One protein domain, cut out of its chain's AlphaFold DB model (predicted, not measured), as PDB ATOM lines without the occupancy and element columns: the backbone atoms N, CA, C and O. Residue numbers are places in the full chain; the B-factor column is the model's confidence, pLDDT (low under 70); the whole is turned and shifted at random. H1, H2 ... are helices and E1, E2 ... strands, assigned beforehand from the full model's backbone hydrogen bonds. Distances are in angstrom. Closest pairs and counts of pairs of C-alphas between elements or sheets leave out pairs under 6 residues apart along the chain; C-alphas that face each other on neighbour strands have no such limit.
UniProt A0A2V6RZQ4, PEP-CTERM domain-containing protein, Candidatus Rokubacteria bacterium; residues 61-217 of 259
ATOM      1  N   HIS A  61     182.207 219.768 223.043       89.19
ATOM      2  CA  HIS A  61     183.549 219.170 223.185       89.19
ATOM      3  C   HIS A  61     183.477 217.641 223.255       89.19
ATOM      4  O   HIS A  61     182.560 217.085 223.861       89.19
ATOM      5  N   ILE A  62     184.475 216.958 222.685       89.94
ATOM      6  CA  ILE A  62     184.712 215.524 222.922       89.94
ATOM      7  C   ILE A  62     185.636 215.388 224.134       89.94
ATOM      8  O   ILE A  62     186.791 215.810 224.098       89.94
ATOM      9  N   ALA A  63     185.136 214.779 225.206       88.94
ATOM     10  CA  ALA A  63     185.888 214.541 226.431       88.94
ATOM     11  C   ALA A  63     186.268 213.061 226.539       88.94
ATOM     12  O   ALA A  63     185.404 212.199 226.669       88.94
ATOM     13  N   CYS A  64     187.563 212.744 226.502       88.19
ATOM     14  CA  CYS A  64     188.019 211.369 226.700       88.19
ATOM     15  C   CYS A  64     187.724 210.877 228.123       88.19
ATOM     16  O   CYS A  64     188.010 211.568 229.104       88.19
ATOM     17  N   THR A  65     187.217 209.649 228.240       85.81
ATOM     18  CA  THR A  65     187.061 208.967 229.531       85.81
ATOM     19  C   THR A  65     188.371 208.288 229.947       85.81
ATOM     20  O   THR A  65     189.293 208.166 229.149       85.81
ATOM     21  N   SER A  66     188.486 207.832 231.199       73.00
ATOM     22  CA  SER A  66     189.762 207.427 231.828       73.00
ATOM     23  C   SER A  66     190.573 206.320 231.130       73.00
ATOM     24  O   SER A  66     191.757 206.169 231.432       73.00
ATOM     25  N   SER A  67     189.982 205.559 230.205       71.56
ATOM     26  CA  SER A  67     190.673 204.580 229.350       71.56
ATOM     27  C   SER A  67     191.344 205.176 228.103       71.56
ATOM     28  O   SER A  67     192.124 204.480 227.457       71.56
ATOM     29  N   THR A  68     191.076 206.439 227.766       79.62
ATOM     30  CA  THR A  68     191.604 207.130 226.579       79.62
ATOM     31  C   THR A  68     192.228 208.463 226.981       79.62
ATOM     32  O   THR A  68     191.671 209.209 227.779       79.62
ATOM     33  N   VAL A  69     193.386 208.802 226.413       73.94
ATOM     34  CA  VAL A  69     194.020 210.109 226.630       73.94
ATOM     35  C   VAL A  69     193.781 210.980 225.405       73.94
ATOM     36  O   VAL A  69     194.314 210.701 224.334       73.94
ATOM     37  N   CYS A  70     193.005 212.050 225.572       73.12
ATOM     38  CA  CYS A  70     192.907 213.116 224.579       73.12
ATOM     39  C   CYS A  70     194.238 213.878 224.552       73.12
ATOM     40  O   CYS A  70     194.725 214.320 225.598       73.12
ATOM     41  N   THR A  71     194.832 214.060 223.373       62.69
ATOM     42  CA  THR A  71     195.997 214.935 223.204       62.69
ATOM     43  C   THR A  71     195.612 216.379 223.508       62.69
ATOM     44  O   THR A  71     194.750 216.960 222.846       62.69
ATOM     45  N   GLY A  72     196.260 216.979 224.512       46.69
ATOM     46  CA  GLY A  72     196.040 218.385 224.854       46.69
ATOM     47  C   GLY A  72     196.255 219.303 223.644       46.69
ATOM     48  O   GLY A  72     197.138 219.046 222.831       46.69
ATOM     49  N   ALA A  73     195.445 220.363 223.557       48.84
ATOM     50  CA  ALA A  73     195.294 221.276 222.410       48.84
ATOM     51  C   ALA A  73     194.498 220.751 221.192       48.84
ATOM     52  O   ALA A  73     194.284 221.516 220.251       48.84
ATOM     53  N   SER A  74     193.968 219.522 221.229       51.25
ATOM     54  CA  SER A  74     193.003 219.029 220.227       51.25
ATOM     55  C   SER A  74     191.576 219.214 220.755       51.25
ATOM     56  O   SER A  74     191.205 218.582 221.742       51.25
ATOM     57  N   VAL A  75     190.784 220.087 220.127       63.97
ATOM     58  CA  VAL A  75     189.343 220.262 220.434       63.97
ATOM     59  C   VAL A  75     188.453 219.222 219.722       63.97
ATOM     60  O   VAL A  75     187.375 218.880 220.205       63.97
ATOM     61  N   THR A  76     188.976 218.614 218.654       76.19
ATOM     62  CA  THR A  76     188.556 217.322 218.082       76.19
ATOM     63  C   THR A  76     189.476 216.201 218.560       76.19
ATOM     64  O   THR A  76     190.685 216.419 218.675       76.19
ATOM     65  N   LEU A  77     188.977 214.975 218.732       82.50
ATOM     66  CA  LEU A  77     189.825 213.848 219.141       82.50
ATOM     67  C   LEU A  77     190.530 213.200 217.933       82.50
ATOM     68  O   LEU A  77     189.913 212.469 217.163       82.50
ATOM     69  N   ALA A  78     191.836 213.441 217.790       84.00
ATOM     70  CA  ALA A  78     192.711 212.692 216.884       84.00
ATOM     71  C   ALA A  78     193.248 211.421 217.572       84.00
ATOM     72  O   ALA A  78     193.601 211.445 218.751       84.00
ATOM     73  N   THR A  79     193.304 210.297 216.852       78.19
ATOM     74  CA  THR A  79     193.544 208.963 217.445       78.19
ATOM     75  C   THR A  79     194.830 208.289 216.952       78.19
ATOM     76  O   THR A  79     195.342 208.589 215.871       78.19
ATOM     77  N   SER A  80     195.363 207.352 217.745       74.81
ATOM     78  CA  SER A  80     196.640 206.664 217.496       74.81
ATOM     79  C   SER A  80     196.539 205.135 217.619       74.81
ATOM     80  O   SER A  80     197.145 204.521 218.491       74.81
ATOM     81  N   ASN A  81     195.778 204.518 216.705       67.06
ATOM     82  CA  ASN A  81     195.529 203.069 216.617       67.06
ATOM     83  C   ASN A  81     194.984 202.444 217.914       67.06
ATOM     84  O   ASN A  81     195.587 201.543 218.501       67.06
ATOM     85  N   THR A  82     193.837 202.949 218.365       76.00
ATOM     86  CA  THR A  82     193.162 202.536 219.602       76.00
ATOM     87  C   THR A  82     191.648 202.430 219.404       76.00
ATOM     88  O   THR A  82     191.105 202.847 218.383       76.00
ATOM     89  N   THR A  83     190.962 201.866 220.399       86.62
ATOM     90  CA  THR A  83     189.508 201.963 220.600       86.62
ATOM     91  C   THR A  83     189.217 203.134 221.551       86.62
ATOM     92  O   THR A  83     189.257 202.927 222.770       86.62
ATOM     93  N   PRO A  84     189.017 204.374 221.067       88.12
ATOM     94  CA  PRO A  84     188.817 205.519 221.944       88.12
ATOM     95  C   PRO A  84     187.452 205.460 222.633       88.12
ATOM     96  O   PRO A  84     186.445 205.079 222.036       88.12
ATOM     97  N   THR A  85     187.430 205.906 223.882       91.06
ATOM     98  CA  THR A  85     186.261 206.007 224.759       91.06
ATOM     99  C   THR A  85     186.088 207.455 225.202       91.06
ATOM    100  O   THR A  85     187.034 208.068 225.709       91.06
ATOM    101  N   PHE A  86     184.903 208.019 225.001       91.56
ATOM    102  CA  PHE A  86     184.667 209.449 225.170       91.56
ATOM    103  C   PHE A  86     183.193 209.767 225.444       91.56
ATOM    104  O   PHE A  86     182.301 208.962 225.189       91.56
ATOM    105  N   ASP A  87     182.964 210.975 225.938       93.12
ATOM    106  CA  ASP A  87     181.658 211.595 226.113       93.12
ATOM    107  C   ASP A  87     181.580 212.846 225.222       93.12
ATOM    108  O   ASP A  87     182.610 213.448 224.896       93.12
ATOM    109  N   ILE A  88     180.372 213.271 224.849       93.25
ATOM    110  CA  ILE A  88     180.154 214.562 224.182       93.25
ATOM    111  C   ILE A  88     179.529 215.511 225.203       93.25
ATOM    112  O   ILE A  88     178.383 215.333 225.635       93.25
ATOM    113  N   ILE A  89     180.289 216.529 225.594       92.50
ATOM    114  CA  ILE A  89     179.942 217.474 226.660       92.50
ATOM    115  C   ILE A  89     179.590 218.848 226.085       92.50
ATOM    116  O   ILE A  89     180.063 219.208 225.007       92.50
ATOM    117  N   SER A  90     178.780 219.618 226.815       91.81
ATOM    118  CA  SER A  90     178.573 221.041 226.531       91.81
ATOM    119  C   SER A  90     179.247 221.884 227.607       91.81
ATOM    120  O   SER A  90     178.931 221.769 228.793       91.81
ATOM    121  N   MET A  91     180.184 222.725 227.184       87.88
ATOM    122  CA  MET A  91     180.904 223.694 228.007       87.88
ATOM    123  C   MET A  91     180.111 224.993 228.220       87.88
ATOM    124  O   MET A  91     180.462 225.763 229.116       87.88
ATOM    125  N   ASP A  92     179.037 225.237 227.457       85.75
ATOM    126  CA  ASP A  92     178.117 226.343 227.748       85.75
ATOM    127  C   ASP A  92     177.349 226.078 229.050       85.75
ATOM    128  O   ASP A  92     177.010 224.946 229.382       85.75
ATOM    129  N   THR A  93     177.043 227.137 229.787       85.44
ATOM    130  CA  THR A  93     176.226 227.107 231.008       85.44
ATOM    131  C   THR A  93     174.716 227.124 230.746       85.44
ATOM    132  O   THR A  93     173.957 226.831 231.667       85.44
ATOM    133  N   GLY A  94     174.266 227.452 229.527       85.81
ATOM    134  CA  GLY A  94     172.845 227.447 229.149       85.81
ATOM    135  C   GLY A  94     172.244 226.057 228.906       85.81
ATOM    136  O   GLY A  94     171.019 225.918 228.867       85.81
ATOM    137  N   GLY A  95     173.091 225.033 228.772       87.56
ATOM    138  CA  GLY A  95     172.697 223.700 228.321       87.56
ATOM    139  C   GLY A  95     172.462 223.631 226.810       87.56
ATOM    140  O   GLY A  95     172.329 224.642 226.126       87.56
ATOM    141  N   LEU A  96     172.436 222.415 226.271       92.56
ATOM    142  CA  LEU A  96     172.306 222.160 224.837       92.56
ATOM    143  C   LEU A  96     171.449 220.912 224.613       92.56
ATOM    144  O   LEU A  96     171.650 219.887 225.264       92.56
ATOM    145  N   ARG A  97     170.479 221.013 223.701       94.75
ATOM    146  CA  ARG A  97     169.495 219.969 223.386       94.75
ATOM    147  C   ARG A  97     169.337 219.844 221.877       94.75
ATOM    148  O   ARG A  97     169.285 220.864 221.194       94.75
ATOM    149  N   GLY A  98     169.210 218.620 221.381       95.00
ATOM    150  CA  GLY A  98     169.067 218.362 219.950       95.00
ATOM    151  C   GLY A  98     169.215 216.888 219.592       95.00
ATOM    152  O   GLY A  98     169.066 216.018 220.454       95.00
ATOM    153  N   THR A  99     169.548 216.612 218.336       95.75
ATOM    154  CA  THR A  99     170.013 215.289 217.889       95.75
ATOM    155  C   THR A  99     171.535 215.314 217.822       95.75
ATOM    156  O   THR A  99     172.100 216.210 217.200       95.75
ATOM    157  N   GLY A 100     172.204 214.379 218.494       95.06
ATOM    158  CA  GLY A 100     173.660 214.262 218.498       95.06
ATOM    159  C   GLY A 100     174.163 213.342 217.391       95.06
ATOM    160  O   GLY A 100     173.563 212.302 217.118       95.06
ATOM    161  N   PHE A 101     175.299 213.693 216.802       94.75
ATOM    162  CA  PHE A 101     175.931 212.958 215.710       94.75
ATOM    163  C   PHE A 101     177.451 212.890 215.899       94.75
ATOM    164  O   PHE A 101     178.052 213.729 216.581       94.75
ATOM    165  N   LEU A 102     178.074 211.882 215.287       94.31
ATOM    166  CA  LEU A 102     179.519 211.671 215.275       94.31
ATOM    167  C   LEU A 102     180.019 211.454 213.848       94.31
ATOM    168  O   LEU A 102     179.539 210.573 213.135       94.31
ATOM    169  N   GLY A 103     181.054 212.202 213.487       93.12
ATOM    170  CA  GLY A 103     181.804 212.061 212.250       93.12
ATOM    171  C   GLY A 103     183.144 211.416 212.553       93.12
ATOM    172  O   GLY A 103     183.936 211.939 213.341       93.12
ATOM    173  N   VAL A 104     183.407 210.278 211.921       92.62
ATOM    174  CA  VAL A 104     184.674 209.554 212.031       92.62
ATOM    175  C   VAL A 104     185.403 209.686 210.703       92.62
ATOM    176  O   VAL A 104     184.984 209.105 209.706       92.62
ATOM    177  N   LEU A 105     186.478 210.471 210.663       92.62
ATOM    178  CA  LEU A 105     187.221 210.756 209.437       92.62
ATOM    179  C   LEU A 105     188.516 209.951 209.401       92.62
ATOM    180  O   LEU A 105     189.503 210.314 210.044       92.62
ATOM    181  N   VAL A 106     188.512 208.855 208.642       90.88
ATOM    182  CA  VAL A 106     189.639 207.918 208.525       90.88
ATOM    183  C   VAL A 106     190.537 208.319 207.343       90.88
ATOM    184  O   VAL A 106     190.037 208.379 206.219       90.88
ATOM    185  N   PRO A 107     191.848 208.574 207.531       90.56
ATOM    186  CA  PRO A 107     192.757 208.938 206.443       90.56
ATOM    187  C   PRO A 107     192.847 207.868 205.346       90.56
ATOM    188  O   PRO A 107     193.239 206.728 205.608       90.56
ATOM    189  N   SER A 108     192.590 208.237 204.086       82.62
ATOM    190  CA  SER A 108     192.627 207.278 202.962       82.62
ATOM    191  C   SER A 108     194.043 206.796 202.607       82.62
ATOM    192  O   SER A 108     194.198 205.846 201.842       82.62
ATOM    193  N   VAL A 109     195.088 207.416 203.174       67.75
ATOM    194  CA  VAL A 109     196.502 207.012 203.007       67.75
ATOM    195  C   VAL A 109     196.807 205.608 203.550       67.75
ATOM    196  O   VAL A 109     197.891 205.081 203.314       67.75
ATOM    197  N   LEU A 110     195.849 204.991 204.247       62.03
ATOM    198  CA  LEU A 110     195.921 203.629 204.780       62.03
ATOM    199  C   LEU A 110     195.260 202.575 203.863       62.03
ATOM    200  O   LEU A 110     195.252 201.393 204.199       62.03
ATOM    201  N   GLY A 111     194.783 202.985 202.681       48.03
ATOM    202  CA  GLY A 111     194.328 202.108 201.598       48.03
ATOM    203  C   GLY A 111     192.800 202.010 201.444       48.03
ATOM    204  O   GLY A 111     192.064 202.237 202.402       48.03
ATOM    205  N   PRO A 112     192.301 201.651 200.243       43.88
ATOM    206  CA  PRO A 112     190.863 201.578 199.952       43.88
ATOM    207  C   PRO A 112     190.141 200.435 200.687       43.88
ATOM    208  O   PRO A 112     188.931 200.501 200.869       43.88
ATOM    209  N   ASP A 113     190.873 199.418 201.153       42.81
ATOM    210  CA  ASP A 113     190.318 198.309 201.942       42.81
ATOM    211  C   ASP A 113     190.088 198.672 203.419       42.81
ATOM    212  O   ASP A 113     189.504 197.886 204.167       42.81
ATOM    213  N   ALA A 114     190.448 199.890 203.846       47.31
ATOM    214  CA  ALA A 114     190.013 200.464 205.117       47.31
ATOM    215  C   ALA A 114     188.533 200.912 205.067       47.31
ATOM    216  O   ALA A 114     188.184 202.004 205.526       47.31
ATOM    217  N   THR A 115     187.650 200.026 204.578       48.66
ATOM    218  CA  THR A 115     186.231 199.999 204.973       48.66
ATOM    219  C   THR A 115     186.214 199.583 206.439       48.66
ATOM    220  O   THR A 115     186.041 198.410 206.776       48.66
ATOM    221  N   ALA A 116     186.589 200.516 207.308       54.28
ATOM    222  CA  ALA A 116     187.034 200.176 208.641       54.28
ATOM    223  C   ALA A 116     185.830 199.652 209.430       54.28
ATOM    224  O   ALA A 116     184.865 200.368 209.678       54.28
ATOM    225  N   SER A 117     185.883 198.372 209.800       63.12
ATOM    226  CA  SER A 117     184.796 197.620 210.435       63.12
ATOM    227  C   SER A 117     184.624 197.964 211.920       63.12
ATOM    228  O   SER A 117     184.323 197.103 212.750       63.12
ATOM    229  N   PHE A 118     184.839 199.233 212.268       75.81
ATOM    230  CA  PHE A 118     184.575 199.756 213.593       75.81
ATOM    231  C   PHE A 118     183.074 199.999 213.761       75.81
ATOM    232  O   PHE A 118     182.365 200.407 212.845       75.81
ATOM    233  N   THR A 119     182.593 199.771 214.973       84.62
ATOM    234  CA  THR A 119     181.277 200.218 215.419       84.62
ATOM    235  C   THR A 119     181.442 201.437 216.316       84.62
ATOM    236  O   THR A 119     182.497 201.630 216.925       84.62
ATOM    237  N   VAL A 120     180.398 202.256 216.415       89.31
ATOM    238  CA  VAL A 120     180.290 203.303 217.435       89.31
ATOM    239  C   VAL A 120     179.251 202.836 218.447       89.31
ATOM    240  O   VAL A 120     178.069 202.732 218.127       89.31
ATOM    241  N   THR A 121     179.679 202.508 219.663       91.44
ATOM    242  CA  THR A 121     178.756 202.166 220.755       91.44
ATOM    243  C   THR A 121     177.887 203.381 221.057       91.44
ATOM    244  O   THR A 121     178.415 204.464 221.288       91.44
ATOM    245  N   GLY A 122     176.565 203.200 221.037       84.94
ATOM    246  CA  GLY A 122     175.592 204.289 221.174       84.94
ATOM    247  C   GLY A 122     175.245 205.009 219.864       84.94
ATOM    248  O   GLY A 122     174.348 205.842 219.875       84.94
ATOM    249  N   GLY A 123     175.896 204.675 218.743       91.56
ATOM    250  CA  GLY A 123     175.627 205.259 217.429       91.56
ATOM    251  C   GLY A 123     174.990 204.284 216.437       91.56
ATOM    252  O   GLY A 123     175.309 203.096 216.408       91.56
ATOM    253  N   THR A 124     174.120 204.806 215.575       94.44
ATOM    254  CA  THR A 124     173.603 204.126 214.380       94.44
ATOM    255  C   THR A 124     174.308 204.694 213.156       94.44
ATOM    256  O   THR A 124     174.243 205.897 212.925       94.44
ATOM    257  N   PHE A 125     174.978 203.846 212.376       93.00
ATOM    258  CA  PHE A 125     175.599 204.254 211.113       93.00
ATOM    259  C   PHE A 125     174.546 204.792 210.137       93.00
ATOM    260  O   PHE A 125     173.515 204.142 209.942       93.00
ATOM    261  N   LEU A 126     174.819 205.949 209.532       92.25
ATOM    262  CA  LEU A 126     173.980 206.544 208.492       92.25
ATOM    263  C   LEU A 126     174.610 206.355 207.112       92.25
ATOM    264  O   LEU A 126     174.069 205.619 206.285       92.25
ATOM    265  N   GLU A 127     175.764 206.977 206.882       91.06
ATOM    266  CA  GLU A 127     176.445 206.942 205.592       91.06
ATOM    267  C   GLU A 127     177.969 207.071 205.700       91.06
ATOM    268  O   GLU A 127     178.539 207.329 206.762       91.06
ATOM    269  N   SER A 128     178.644 206.855 204.571       90.56
ATOM    270  CA  SER A 128     180.083 207.060 204.436       90.56
ATOM    271  C   SER A 128     180.419 207.662 203.080       90.56
ATOM    272  O   SER A 128     179.981 207.125 202.057       90.56
ATOM    273  N   ILE A 129     181.251 208.700 203.058       91.19
ATOM    274  CA  ILE A 129     181.611 209.432 201.843       91.19
ATOM    275  C   ILE A 129     183.122 209.665 201.720       91.19
ATOM    276  O   ILE A 129     183.845 209.806 202.707       91.19
ATOM    277  N   ALA A 130     183.616 209.684 200.481       91.25
ATOM    278  CA  ALA A 130     185.014 209.961 200.174       91.25
ATOM    279  C   ALA A 130     185.268 211.478 200.167       91.25
ATOM    280  O   ALA A 130     184.967 212.167 199.193       91.25
ATOM    281  N   PHE A 131     185.860 211.991 201.241       92.31
ATOM    282  CA  PHE A 131     186.165 213.405 201.422       92.31
ATOM    283  C   PHE A 131     187.564 213.736 200.884       92.31
ATOM    284  O   PHE A 131     188.589 213.330 201.438       92.31
ATOM    285  N   THR A 132     187.613 214.466 199.767       92.62
ATOM    286  CA  THR A 132     188.849 214.698 198.988       92.62
ATOM    287  C   THR A 132     189.173 216.169 198.728       92.62
ATOM    288  O   THR A 132     190.275 216.469 198.272       92.62
ATOM    289  N   SER A 133     188.248 217.093 199.006       93.00
ATOM    290  CA  SER A 133     188.446 218.543 198.874       93.00
ATOM    291  C   SER A 133     187.299 219.321 199.534       93.00
ATOM    292  O   SER A 133     186.249 218.745 199.816       93.00
ATOM    293  N   GLY A 134     187.494 220.629 199.737       92.00
ATOM    294  CA  GLY A 134     186.463 221.530 200.260       92.00
ATOM    295  C   GLY A 134     186.297 221.468 201.779       92.00
ATOM    296  O   GLY A 134     187.238 221.131 202.509       92.00
ATOM    297  N   ALA A 135     185.100 221.824 202.233       92.00
ATOM    298  CA  ALA A 135     184.617 221.680 203.598       92.00
ATOM    299  C   ALA A 135     183.694 220.459 203.719       92.00
ATOM    300  O   ALA A 135     182.995 220.098 202.772       92.00
ATOM    301  N   LEU A 136     183.667 219.817 204.888       90.12
ATOM    302  CA  LEU A 136     182.862 218.612 205.121       90.12
ATOM    303  C   LEU A 136     181.351 218.855 204.918       90.12
ATOM    304  O   LEU A 136     180.624 217.923 204.584       90.12
ATOM    305  N   GLY A 137     180.910 220.108 205.064       89.19
ATOM    306  CA  GLY A 137     179.542 220.565 204.811       89.19
ATOM    307  C   GLY A 137     179.177 220.861 203.358       89.19
ATOM    308  O   GLY A 137     178.015 221.149 203.077       89.19
ATOM    309  N   ASP A 138     180.136 220.825 202.430       90.44
ATOM    310  CA  ASP A 138     179.862 221.134 201.025       90.44
ATOM    311  C   ASP A 138     178.925 220.094 200.385       90.44
ATOM    312  O   ASP A 138     178.917 218.909 200.735       90.44
ATOM    313  N   VAL A 139     178.158 220.533 199.382       82.81
ATOM    314  CA  VAL A 139     177.293 219.660 198.577       82.81
ATOM    315  C   VAL A 139     178.150 218.601 197.873       82.81
ATOM    316  O   VAL A 139     178.969 218.932 197.016       82.81
ATOM    317  N   GLY A 140     177.935 217.327 198.209       81.75
ATOM    318  CA  GLY A 140     178.749 216.202 197.728       81.75
ATOM    319  C   GLY A 140     179.783 215.684 198.735       81.75
ATOM    320  O   GLY A 140     180.458 214.702 198.435       81.75
ATOM    321  N   ASN A 141     179.873 216.306 199.913       89.12
ATOM    322  CA  ASN A 141     180.395 215.717 201.148       89.12
ATOM    323  C   ASN A 141     179.187 215.363 202.053       89.12
ATOM    324  O   ASN A 141     178.139 215.012 201.513       89.12
ATOM    325  N   LEU A 142     179.281 215.482 203.387       86.25
ATOM    326  CA  LEU A 142     178.143 215.213 204.293       86.25
ATOM    327  C   LEU A 142     176.997 216.239 204.152       86.25
ATOM    328  O   LEU A 142     175.924 216.053 204.709       86.25
ATOM    329  N   ASN A 143     177.196 217.326 203.389       87.19
ATOM    330  CA  ASN A 143     176.159 218.317 203.068       87.19
ATOM    331  C   ASN A 143     175.552 219.026 204.308       87.19
ATOM    332  O   ASN A 143     174.447 219.567 204.258       87.19
ATOM    333  N   GLU A 144     176.298 219.057 205.414       84.00
ATOM    334  CA  GLU A 144     175.917 219.717 206.663       84.00
ATOM    335  C   GLU A 144     176.196 221.233 206.616       84.00
ATOM    336  O   GLU A 144     177.356 221.654 206.635       84.00
ATOM    337  N   PRO A 145     175.175 222.111 206.579       75.94
ATOM    338  CA  PRO A 145     175.355 223.521 206.210       75.94
ATOM    339  C   PRO A 145     176.139 224.366 207.230       75.94
ATOM    340  O   PRO A 145     176.522 225.493 206.916       75.94
ATOM    341  N   PHE A 146     176.380 223.851 208.439       79.12
ATOM    342  CA  PHE A 146     177.173 224.499 209.493       79.12
ATOM    343  C   PHE A 146     178.636 224.003 209.557       79.12
ATOM    344  O   PHE A 146     179.431 224.531 210.334       79.12
ATOM    345  N   PHE A 147     179.041 223.058 208.699       83.00
ATOM    346  CA  PHE A 147     180.399 222.486 208.652       83.00
ATOM    347  C   PHE A 147     181.395 223.287 207.793       83.00
ATOM    348  O   PHE A 147     182.265 222.713 207.132       83.00
ATOM    349  N   SER A 148     181.313 224.623 207.803       81.00
ATOM    350  CA  SER A 148     182.259 225.502 207.089       81.00
ATOM    351  C   SER A 148     183.710 225.348 207.556       81.00
ATOM    352  O   SER A 148     184.645 225.494 206.769       81.00
ATOM    353  N   ASP A 149     183.896 225.048 208.839       80.69
ATOM    354  CA  ASP A 149     185.195 225.061 209.520       80.69
ATOM    355  C   ASP A 149     185.980 223.752 209.316       80.69
ATOM    356  O   ASP A 149     187.211 223.697 209.438       80.69
ATOM    357  N   TYR A 150     185.265 222.684 208.961       88.38
ATOM    358  CA  TYR A 150     185.783 221.336 208.735       88.38
ATOM    359  C   TYR A 150     186.363 221.192 207.320       88.38
ATOM    360  O   TYR A 150     185.967 220.334 206.532       88.38
ATOM    361  N   THR A 151     187.305 222.069 206.979       91.62
ATOM    362  CA  THR A 151     188.057 222.017 205.718       91.62
ATOM    363  C   THR A 151     188.999 220.813 205.665       91.62
ATOM    364  O   THR A 151     189.532 220.378 206.688       91.62
ATOM    365  N   LEU A 152     189.297 220.315 204.462       91.06
ATOM    366  CA  LEU A 152     190.282 219.241 204.290       91.06
ATOM    367  C   LEU A 152     191.637 219.588 204.925       91.06
ATOM    368  O   LEU A 152     192.262 218.723 205.531       91.06
ATOM    369  N   SER A 153     192.073 220.846 204.826       90.19
ATOM    370  CA  SER A 153     193.310 221.336 205.444       90.19
ATOM    371  C   SER A 153     193.296 221.246 206.970       90.19
ATOM    372  O   SER A 153     194.242 220.705 207.539       90.19
ATOM    373  N   SER A 154     192.225 221.706 207.631       89.06
ATOM    374  CA  SER A 154     192.137 221.675 209.100       89.06
ATOM    375  C   SER A 154     192.076 220.242 209.636       89.06
ATOM    376  O   SER A 154     192.721 219.916 210.634       89.06
ATOM    377  N   LEU A 155     191.381 219.351 208.926       90.12
ATOM    378  CA  LEU A 155     191.302 217.925 209.249       90.12
ATOM    379  C   LEU A 155     192.628 217.192 208.976       90.12
ATOM    380  O   LEU A 155     193.061 216.374 209.790       90.12
ATOM    381  N   ALA A 156     193.325 217.519 207.883       90.69
ATOM    382  CA  ALA A 156     194.665 217.005 207.592       90.69
ATOM    383  C   ALA A 156     195.691 217.440 208.651       90.69
ATOM    384  O   ALA A 156     196.517 216.624 209.062       90.69
ATOM    385  N   SER A 157     195.608 218.678 209.148       88.00
ATOM    386  CA  SER A 157     196.450 219.151 210.252       88.00
ATOM    387  C   SER A 157     196.127 218.450 211.578       88.00
ATOM    388  O   SER A 157     197.039 218.000 212.273       88.00
ATOM    389  N   ALA A 158     194.844 218.242 211.901       87.94
ATOM    390  CA  ALA A 158     194.444 217.427 213.052       87.94
ATOM    391  C   ALA A 158     194.990 215.984 212.962       87.94
ATOM    392  O   ALA A 158     195.499 215.450 213.946       87.94
ATOM    393  N   SER A 159     194.983 215.378 211.770       88.06
ATOM    394  CA  SER A 159     195.613 214.071 211.515       88.06
ATOM    395  C   SER A 159     197.144 214.109 211.683       88.06
ATOM    396  O   SER A 159     197.742 213.196 212.266       88.06
ATOM    397  N   ALA A 160     197.789 215.205 211.268       87.69
ATOM    398  CA  ALA A 160     199.233 215.399 211.390       87.69
ATOM    399  C   ALA A 160     199.711 215.526 212.850       87.69
ATOM    400  O   ALA A 160     200.849 215.160 213.142       87.69
ATOM    401  N   GLN A 161     198.846 215.940 213.787       84.56
ATOM    402  CA  GLN A 161     199.137 215.898 215.231       84.56
ATOM    403  C   GLN A 161     199.347 214.458 215.742       84.56
ATOM    404  O   GLN A 161     200.132 214.240 216.664       84.56
ATOM    405  N   ALA A 162     198.723 213.465 215.097       84.25
ATOM    406  CA  ALA A 162     198.966 212.036 215.319       84.25
ATOM    407  C   ALA A 162     200.075 211.454 214.408       84.25
ATOM    408  O   ALA A 162     200.249 210.237 214.335       84.25
ATOM    409  N   GLY A 163     200.832 212.308 213.707       86.69
ATOM    410  CA  GLY A 163     201.929 211.920 212.816       86.69
ATOM    411  C   GLY A 163     201.504 211.446 211.421       86.69
ATOM    412  O   GLY A 163     202.333 210.876 210.711       86.69
ATOM    413  N   VAL A 164     200.245 211.657 211.016       87.56
ATOM    414  CA  VAL A 164     199.706 211.187 209.728       87.56
ATOM    415  C   VAL A 164     199.378 212.356 208.806       87.56
ATOM    416  O   VAL A 164     198.471 213.139 209.058       87.56
ATOM    417  N   THR A 165     200.090 212.454 207.683       90.38
ATOM    418  CA  THR A 165     199.802 213.450 206.643       90.38
ATOM    419  C   THR A 165     198.704 212.932 205.714       90.38
ATOM    420  O   THR A 165     198.983 212.280 204.707       90.38
ATOM    421  N   ALA A 166     197.446 213.196 206.061       89.25
ATOM    422  CA  ALA A 166     196.295 212.830 205.240       89.25
ATOM    423  C   ALA A 166     196.115 213.787 204.044       89.25
ATOM    424  O   ALA A 166     196.099 215.003 204.211       89.25
ATOM    425  N   SER A 167     195.934 213.241 202.836       91.75
ATOM    426  CA  SER A 167     195.531 213.999 201.633       91.75
ATOM    427  C   SER A 167     194.039 213.872 201.301       91.75
ATOM    428  O   SER A 167     193.535 214.588 200.443       91.75
ATOM    429  N   SER A 168     193.353 212.924 201.935       92.38
ATOM    430  CA  SER A 168     191.919 212.657 201.824       92.38
ATOM    431  C   SER A 168     191.478 211.786 202.999       92.38
ATOM    432  O   SER A 168     192.310 211.140 203.652       92.38
ATOM    433  N   PHE A 169     190.173 211.736 203.238       92.25
ATOM    434  CA  PHE A 169     189.551 210.910 204.265       92.25
ATOM    435  C   PHE A 169     188.376 210.124 203.680       92.25
ATOM    436  O   PHE A 169     187.757 210.543 202.704       92.25
ATOM    437  N   THR A 170     188.018 209.016 204.317       92.06
ATOM    438  CA  THR A 170     186.641 208.515 204.274       92.06
ATOM    439  C   THR A 170     185.954 209.023 205.534       92.06
ATOM    440  O   THR A 170     186.387 208.693 206.640       92.06
ATOM    441  N   ALA A 171     184.938 209.866 205.371       92.12
ATOM    442  CA  ALA A 171     184.110 210.344 206.469       92.12
ATOM    443  C   ALA A 171     182.949 209.366 206.668       92.12
ATOM    444  O   ALA A 171     182.255 209.045 205.708       92.12
ATOM    445  N   TYR A 172     182.761 208.886 207.893       91.75
ATOM    446  CA  TYR A 172     181.653 208.021 208.294       91.75
ATOM    447  C   TYR A 172     180.769 208.776 209.284       91.75
ATOM    448  O   TYR A 172     181.286 209.319 210.264       91.75
ATOM    449  N   GLU A 173     179.461 208.776 209.058       93.25
ATOM    450  CA  GLU A 173     178.484 209.442 209.914       93.25
ATOM    451  C   GLU A 173     177.704 208.441 210.774       93.25
ATOM    452  O   GLU A 173     177.235 207.398 210.303       93.25
ATOM    453  N   PHE A 174     177.529 208.792 212.049       94.62
ATOM    454  CA  PHE A 174     176.723 208.048 213.006       94.62
ATOM    455  C   PHE A 174     175.747 208.977 213.729       94.62
ATOM    456  O   PHE A 174     176.158 209.933 214.383       94.62
ATOM    457  N   ASN A 175     174.462 208.633 213.697       95.50
ATOM    458  CA  ASN A 175     173.439 209.256 214.528       95.50
ATOM    459  C   ASN A 175     173.500 208.656 215.941       95.50
ATOM    460  O   ASN A 175     173.364 207.441 216.105       95.50
ATOM    461  N   LEU A 176     173.707 209.491 216.957       96.00
ATOM    462  CA  LEU A 176     173.813 209.082 218.364       96.00
ATOM    463  C   LEU A 176     172.482 209.207 219.130       96.00
ATOM    464  O   LEU A 176     172.415 208.921 220.324       96.00
ATOM    465  N   GLY A 177     171.414 209.640 218.458       95.94
ATOM    466  CA  GLY A 177     170.102 209.873 219.047       95.94
ATOM    467  C   GLY A 177     169.986 211.227 219.747       95.94
ATOM    468  O   GLY A 177     170.577 212.222 219.335       95.94
ATOM    469  N   ALA A 178     169.162 211.288 220.792       96.25
ATOM    470  CA  ALA A 178     168.895 212.530 221.510       96.25
ATOM    471  C   ALA A 178     170.114 212.986 222.327       96.25
ATOM    472  O   ALA A 178     170.627 212.239 223.159       96.25
ATOM    473  N   TYR A 179     170.519 214.239 222.132       96.25
ATOM    474  CA  TYR A 179     171.508 214.929 222.950       96.25
ATOM    475  C   TYR A 179     170.795 215.812 223.983       96.25
ATOM    476  O   TYR A 179     169.970 216.655 223.612       96.25
ATOM    477  N   ASP A 180     171.125 215.659 225.268       96.06
ATOM    478  CA  ASP A 180     170.596 216.505 226.346       96.06
ATOM    479  C   ASP A 180     171.656 216.787 227.421       96.06
ATOM    480  O   ASP A 180     171.821 216.015 228.365       96.06
ATOM    481  N   SER A 181     172.373 217.907 227.286       95.12
ATOM    482  CA  SER A 181     173.290 218.395 228.321       95.12
ATOM    483  C   SER A 181     172.676 219.571 229.094       95.12
ATOM    484  O   SER A 181     172.251 220.550 228.473       95.12
ATOM    485  N   PRO A 182     172.713 219.569 230.442       93.19
ATOM    486  CA  PRO A 182     172.415 220.753 231.249       93.19
ATOM    487  C   PRO A 182     173.531 221.814 231.202       93.19
ATOM    488  O   PRO A 182     173.375 222.869 231.812       93.19
ATOM    489  N   GLY A 183     174.639 221.552 230.501       91.81
ATOM    490  CA  GLY A 183     175.769 222.467 230.369       91.81
ATOM    491  C   GLY A 183     176.829 222.328 231.465       91.81
ATOM    492  O   GLY A 183     176.836 221.372 232.241       91.81
ATOM    493  N   GLY A 184     177.757 223.284 231.520       88.19
ATOM    494  CA  GLY A 184     178.797 223.369 232.553       88.19
ATOM    495  C   GLY A 184     179.820 222.226 232.527       88.19
ATOM    496  O   GLY A 184     180.380 221.886 233.568       88.19
ATOM    497  N   GLY A 185     180.040 221.612 231.362       88.31
ATOM    498  CA  GLY A 185     180.887 220.432 231.175       88.31
ATOM    499  C   GLY A 185     180.161 219.096 231.367       88.31
ATOM    500  O   GLY A 185     180.798 218.046 231.304       88.31
ATOM    501  N   ALA A 186     178.842 219.096 231.589       92.00
ATOM    502  CA  ALA A 186     178.064 217.865 231.656       92.00
ATOM    503  C   ALA A 186     177.953 217.187 230.278       92.00
ATOM    504  O   ALA A 186     177.705 217.839 229.256       92.00
ATOM    505  N   ALA A 187     178.081 215.860 230.261       92.06
ATOM    506  CA  ALA A 187     177.838 215.044 229.078       92.06
ATOM    507  C   ALA A 187     176.358 215.081 228.681       92.06
ATOM    508  O   ALA A 187     175.494 214.800 229.511       92.06
ATOM    509  N   GLY A 188     176.085 215.409 227.416       92.75
ATOM    510  CA  GLY A 188     174.760 215.225 226.820       92.75
ATOM    511  C   GLY A 188     174.573 213.831 226.225       92.75
ATOM    512  O   GLY A 188     173.446 213.353 226.132       92.75
ATOM    513  N   ILE A 189     175.682 213.174 225.866       94.50
ATOM    514  CA  ILE A 189     175.770 211.753 225.509       94.50
ATOM    515  C   ILE A 189     177.069 211.215 226.122       94.50
ATOM    516  O   ILE A 189     178.115 211.859 226.003       94.50
ATOM    517  N   SER A 190     177.010 210.063 226.791       93.94
ATOM    518  CA  SER A 190     178.140 209.483 227.527       93.94
ATOM    519  C   SER A 190     178.338 207.993 227.257       93.94
ATOM    520  O   SER A 190     177.433 207.299 226.789       93.94
ATOM    521  N   GLY A 191     179.539 207.496 227.558       89.50
ATOM    522  CA  GLY A 191     179.909 206.092 227.372       89.50
ATOM    523  C   GLY A 191     180.079 205.689 225.907       89.50
ATOM    524  O   GLY A 191     179.950 204.505 225.588       89.50
ATOM    525  N   LEU A 192     180.361 206.645 225.017       92.38
ATOM    526  CA  LEU A 192     180.626 206.350 223.614       92.38
ATOM    527  C   LEU A 192     181.984 205.663 223.481       92.38
ATOM    528  O   LEU A 192     182.951 205.961 224.189       92.38
ATOM    529  N   SER A 193     182.068 204.753 222.519       91.00
ATOM    530  CA  SER A 193     183.337 204.173 222.098       91.00
ATOM    531  C   SER A 193     183.324 203.940 220.602       91.00
ATOM    532  O   SER A 193     182.393 203.302 220.105       91.00
ATOM    533  N   ALA A 194     184.372 204.358 219.904       87.75
ATOM    534  CA  ALA A 194     184.628 203.828 218.573       87.75
ATOM    535  C   ALA A 194     185.432 202.522 218.687       87.75
ATOM    536  O   ALA A 194     186.224 202.340 219.619       87.75
ATOM    537  N   GLY A 195     185.225 201.609 217.736       84.81
ATOM    538  CA  GLY A 195     186.055 200.418 217.552       84.81
ATOM    539  C   GLY A 195     187.513 200.766 217.218       84.81
ATOM    540  O   GLY A 195     187.948 201.899 217.383       84.81
ATOM    541  N   SER A 196     188.302 199.790 216.761       85.44
ATOM    542  CA  SER A 196     189.718 200.042 216.458       85.44
ATOM    543  C   SER A 196     189.843 201.027 215.292       85.44
ATOM    544  O   SER A 196     189.604 200.654 214.142       85.44
ATOM    545  N   LEU A 197     190.209 202.276 215.587       85.94
ATOM    546  CA  LEU A 197     190.368 203.328 214.587       85.94
ATOM    547  C   LEU A 197     191.829 203.429 214.146       85.94
ATOM    548  O   LEU A 197     192.708 203.465 215.009       85.94
ATOM    549  N   PRO A 198     192.123 203.522 212.839       86.19
ATOM    550  CA  PRO A 198     193.493 203.710 212.376       86.19
ATOM    551  C   PRO A 198     194.113 205.029 212.870       86.19
ATOM    552  O   PRO A 198     193.412 206.029 213.027       86.19
ATOM    553  N   THR A 199     195.436 205.059 213.078       85.88
ATOM    554  CA  THR A 199     196.169 206.288 213.449       85.88
ATOM    555  C   THR A 199     195.862 207.435 212.487       85.88
ATOM    556  O   THR A 199     195.808 207.238 211.274       85.88
ATOM    557  N   GLY A 200     195.684 208.636 213.033       85.88
ATOM    558  CA  GLY A 200     195.321 209.825 212.268       85.88
ATOM    559  C   GLY A 200     193.821 209.967 212.013       85.88
ATOM    560  O   GLY A 200     193.427 210.967 211.415       85.88
ATOM    561  N   THR A 201     192.981 209.026 212.463       89.69
ATOM    562  CA  THR A 201     191.521 209.199 212.418       89.69
ATOM    563  C   THR A 201     191.109 210.342 213.335       89.69
ATOM    564  O   THR A 201     191.482 210.350 214.514       89.69
ATOM    565  N   VAL A 202     190.350 211.289 212.783       90.81
ATOM    566  CA  VAL A 202     189.828 212.468 213.486       90.81
ATOM    567  C   VAL A 202     188.358 212.236 213.816       90.81
ATOM    568  O   VAL A 202     187.583 211.816 212.956       90.81
ATOM    569  N   LEU A 203     187.979 212.513 215.061       91.62
ATOM    570  CA  LEU A 203     186.600 212.491 215.528       91.62
ATOM    571  C   LEU A 203     186.073 213.914 215.682       91.62
ATOM    572  O   LEU A 203     186.633 214.706 216.446       91.62
ATOM    573  N   VAL A 204     184.976 214.195 214.985       92.19
ATOM    574  CA  VAL A 204     184.158 215.402 215.140       92.19
ATOM    575  C   VAL A 204     182.789 215.004 215.676       92.19
ATOM    576  O   VAL A 204     182.279 213.939 215.333       92.19
ATOM    577  N   ALA A 205     182.170 215.848 216.491       92.81
ATOM    578  CA  ALA A 205     180.782 215.674 216.904       92.81
ATOM    579  C   ALA A 205     179.977 216.938 216.607       92.81
ATOM    580  O   ALA A 205     180.536 218.033 216.511       92.81
ATOM    581  N   TRP A 206     178.665 216.781 216.464       93.31
ATOM    582  CA  TRP A 206     177.737 217.897 216.336       93.31
ATOM    583  C   TRP A 206     176.400 217.595 216.996       93.31
ATOM    584  O   TRP A 206     176.063 216.443 217.277       93.31
ATOM    585  N   VAL A 207     175.657 218.661 217.270       94.25
ATOM    586  CA  VAL A 207     174.284 218.610 217.760       94.25
ATOM    587  C   VAL A 207     173.425 219.481 216.859       94.25
ATOM    588  O   VAL A 207     173.593 220.700 216.838       94.25
ATOM    589  N   GLU A 208     172.485 218.870 216.146       93.44
ATOM    590  CA  GLU A 208     171.429 219.589 215.437       93.44
ATOM    591  C   GLU A 208     170.382 220.086 216.439       93.44
ATOM    592  O   GLU A 208     169.696 219.295 217.090       93.44
ATOM    593  N   THR A 209     170.230 221.405 216.550       90.94
ATOM    594  CA  THR A 209     169.237 222.046 217.437       90.94
ATOM    595  C   THR A 209     167.922 222.367 216.717       90.94
ATOM    596  O   THR A 209     166.912 222.676 217.350       90.94
ATOM    597  N   GLY A 210     167.918 222.276 215.384       84.31
ATOM    598  CA  GLY A 210     166.773 222.516 214.513       84.31
ATOM    599  C   GLY A 210     167.188 222.525 213.041       84.31
ATOM    600  O   GLY A 210     168.366 222.398 212.718       84.31
ATOM    601  N   ALA A 211     166.224 222.701 212.133       75.25
ATOM    602  CA  ALA A 211     166.475 222.654 210.691       75.25
ATOM    603  C   ALA A 211     167.530 223.689 210.249       75.25
ATOM    604  O   ALA A 211     167.273 224.895 210.282       75.25
ATOM    605  N   GLY A 212     168.704 223.210 209.822       75.06
ATOM    606  CA  GLY A 212     169.821 224.047 209.374       75.06
ATOM    607  C   GLY A 212     170.556 224.802 210.491       75.06
ATOM    608  O   GLY A 212     171.248 225.775 210.196       75.06
ATOM    609  N   SER A 213     170.405 224.394 211.756       85.81
ATOM    610  CA  SER A 213     171.093 225.006 212.898       85.81
ATOM    611  C   SER A 213     171.700 223.942 213.808       85.81
ATOM    612  O   SER A 213     170.984 223.148 214.424       85.81
ATOM    613  N   GLY A 214     173.025 223.969 213.935       89.31
ATOM    614  CA  GLY A 214     173.780 223.051 214.775       89.31
ATOM    615  C   GLY A 214     174.924 223.723 215.528       89.31
ATOM    616  O   GLY A 214     175.245 224.891 215.300       89.31
ATOM    617  N   VAL A 215     175.509 222.955 216.439       90.12
ATOM    618  CA  VAL A 215     176.671 223.290 217.276       90.12
ATOM    619  C   VAL A 215     177.688 222.159 217.099       90.12
ATOM    620  O   VAL A 215     177.263 221.003 217.025       90.12
ATOM    621  N   GLN A 216     178.990 222.439 216.984       89.81
ATOM    622  CA  GLN A 216     179.966 221.449 216.499       89.81
ATOM    623  C   GLN A 216     181.291 221.478 217.269       89.81
ATOM    624  O   GLN A 216     181.755 222.527 217.688       89.81
ATOM    625  N   THR A 217     181.964 220.341 217.424       89.19
ATOM    626  CA  THR A 217     183.277 220.319 218.092       89.19
ATOM    627  C   THR A 217     184.275 221.246 217.397       89.19
ATOM    628  O   THR A 217     184.524 221.056 216.208       89.19
TER     629      THR A 217
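AT A GLANCE: This is residues 61 to 217 of the 259 residues of the protein "PEP-CTERM domain-containing protein" of Candidatus Rokubacteria bacterium (UniProt A0A2V6RZQ4). What shape is it? It is a sandwich, two sheets face to face with their strands crossed at 45 degrees: small E1, E2, E6 over large, strongly twisted E4, E5, E3, E7, E8, with short H1 across the large sheet, over E3. What makes it up? The 157 printed residues include eight named strands and one named helix, E1 E2 E3 E4 H1 E5 E6 E7 E8; both sheets, ordered as above, are antiparallel, and the class is mostly strand, though under half of the residues are in named elements. The whole is compact, radius of gyration of the C-alphas 14.4 A, spans 41 by 36 by 27 A.

IN THESE COORDINATES: What comes first? E1, residues 61 to 64, begins at C-alpha 61 (183.549, 219.170, 223.185); E2 is 85 to 90. What follows? E3, 96 to 107, spans 30.5 A and bends by 71 degrees at residue 99; E4 is 124 to 131, H1 152 to 161. E5, 169 to 181, spans 30.0 A and bends by 77 degrees at residue 178; E6 is 186 to 194, E7 202 to 210, and E8, 213 to 216, ends at C-alpha 216 (179.966, 221.449, 216.499).

HOW THE PARTS SIT: What pairs the strands? Within hydrogen-bond range are N 63 and O 87 in the hairpin E1 and E2, 2.9 A, N 86 and O 192 between E2 and E6, 3.0 A, and N 172 and O 104 between E5 and E3, 2.9 A. Where is H1? It makes two layers with the large sheet, a helix on one face, at a height of 9.0 A; every O i to N i+4 pair in H1 is within hydrogen-bond range.

THE WHOLE: How large is it? The farthest C-alphas, Gly 94 and Asp 113, are 43.5 A apart; the printed part has no cut. Where are long links and low confidence? Links E1 to E2, E3 to E4 and E4 to H1 are long; pLDDT is under 70 at residues 71 to 75, 81 and 109 to 117.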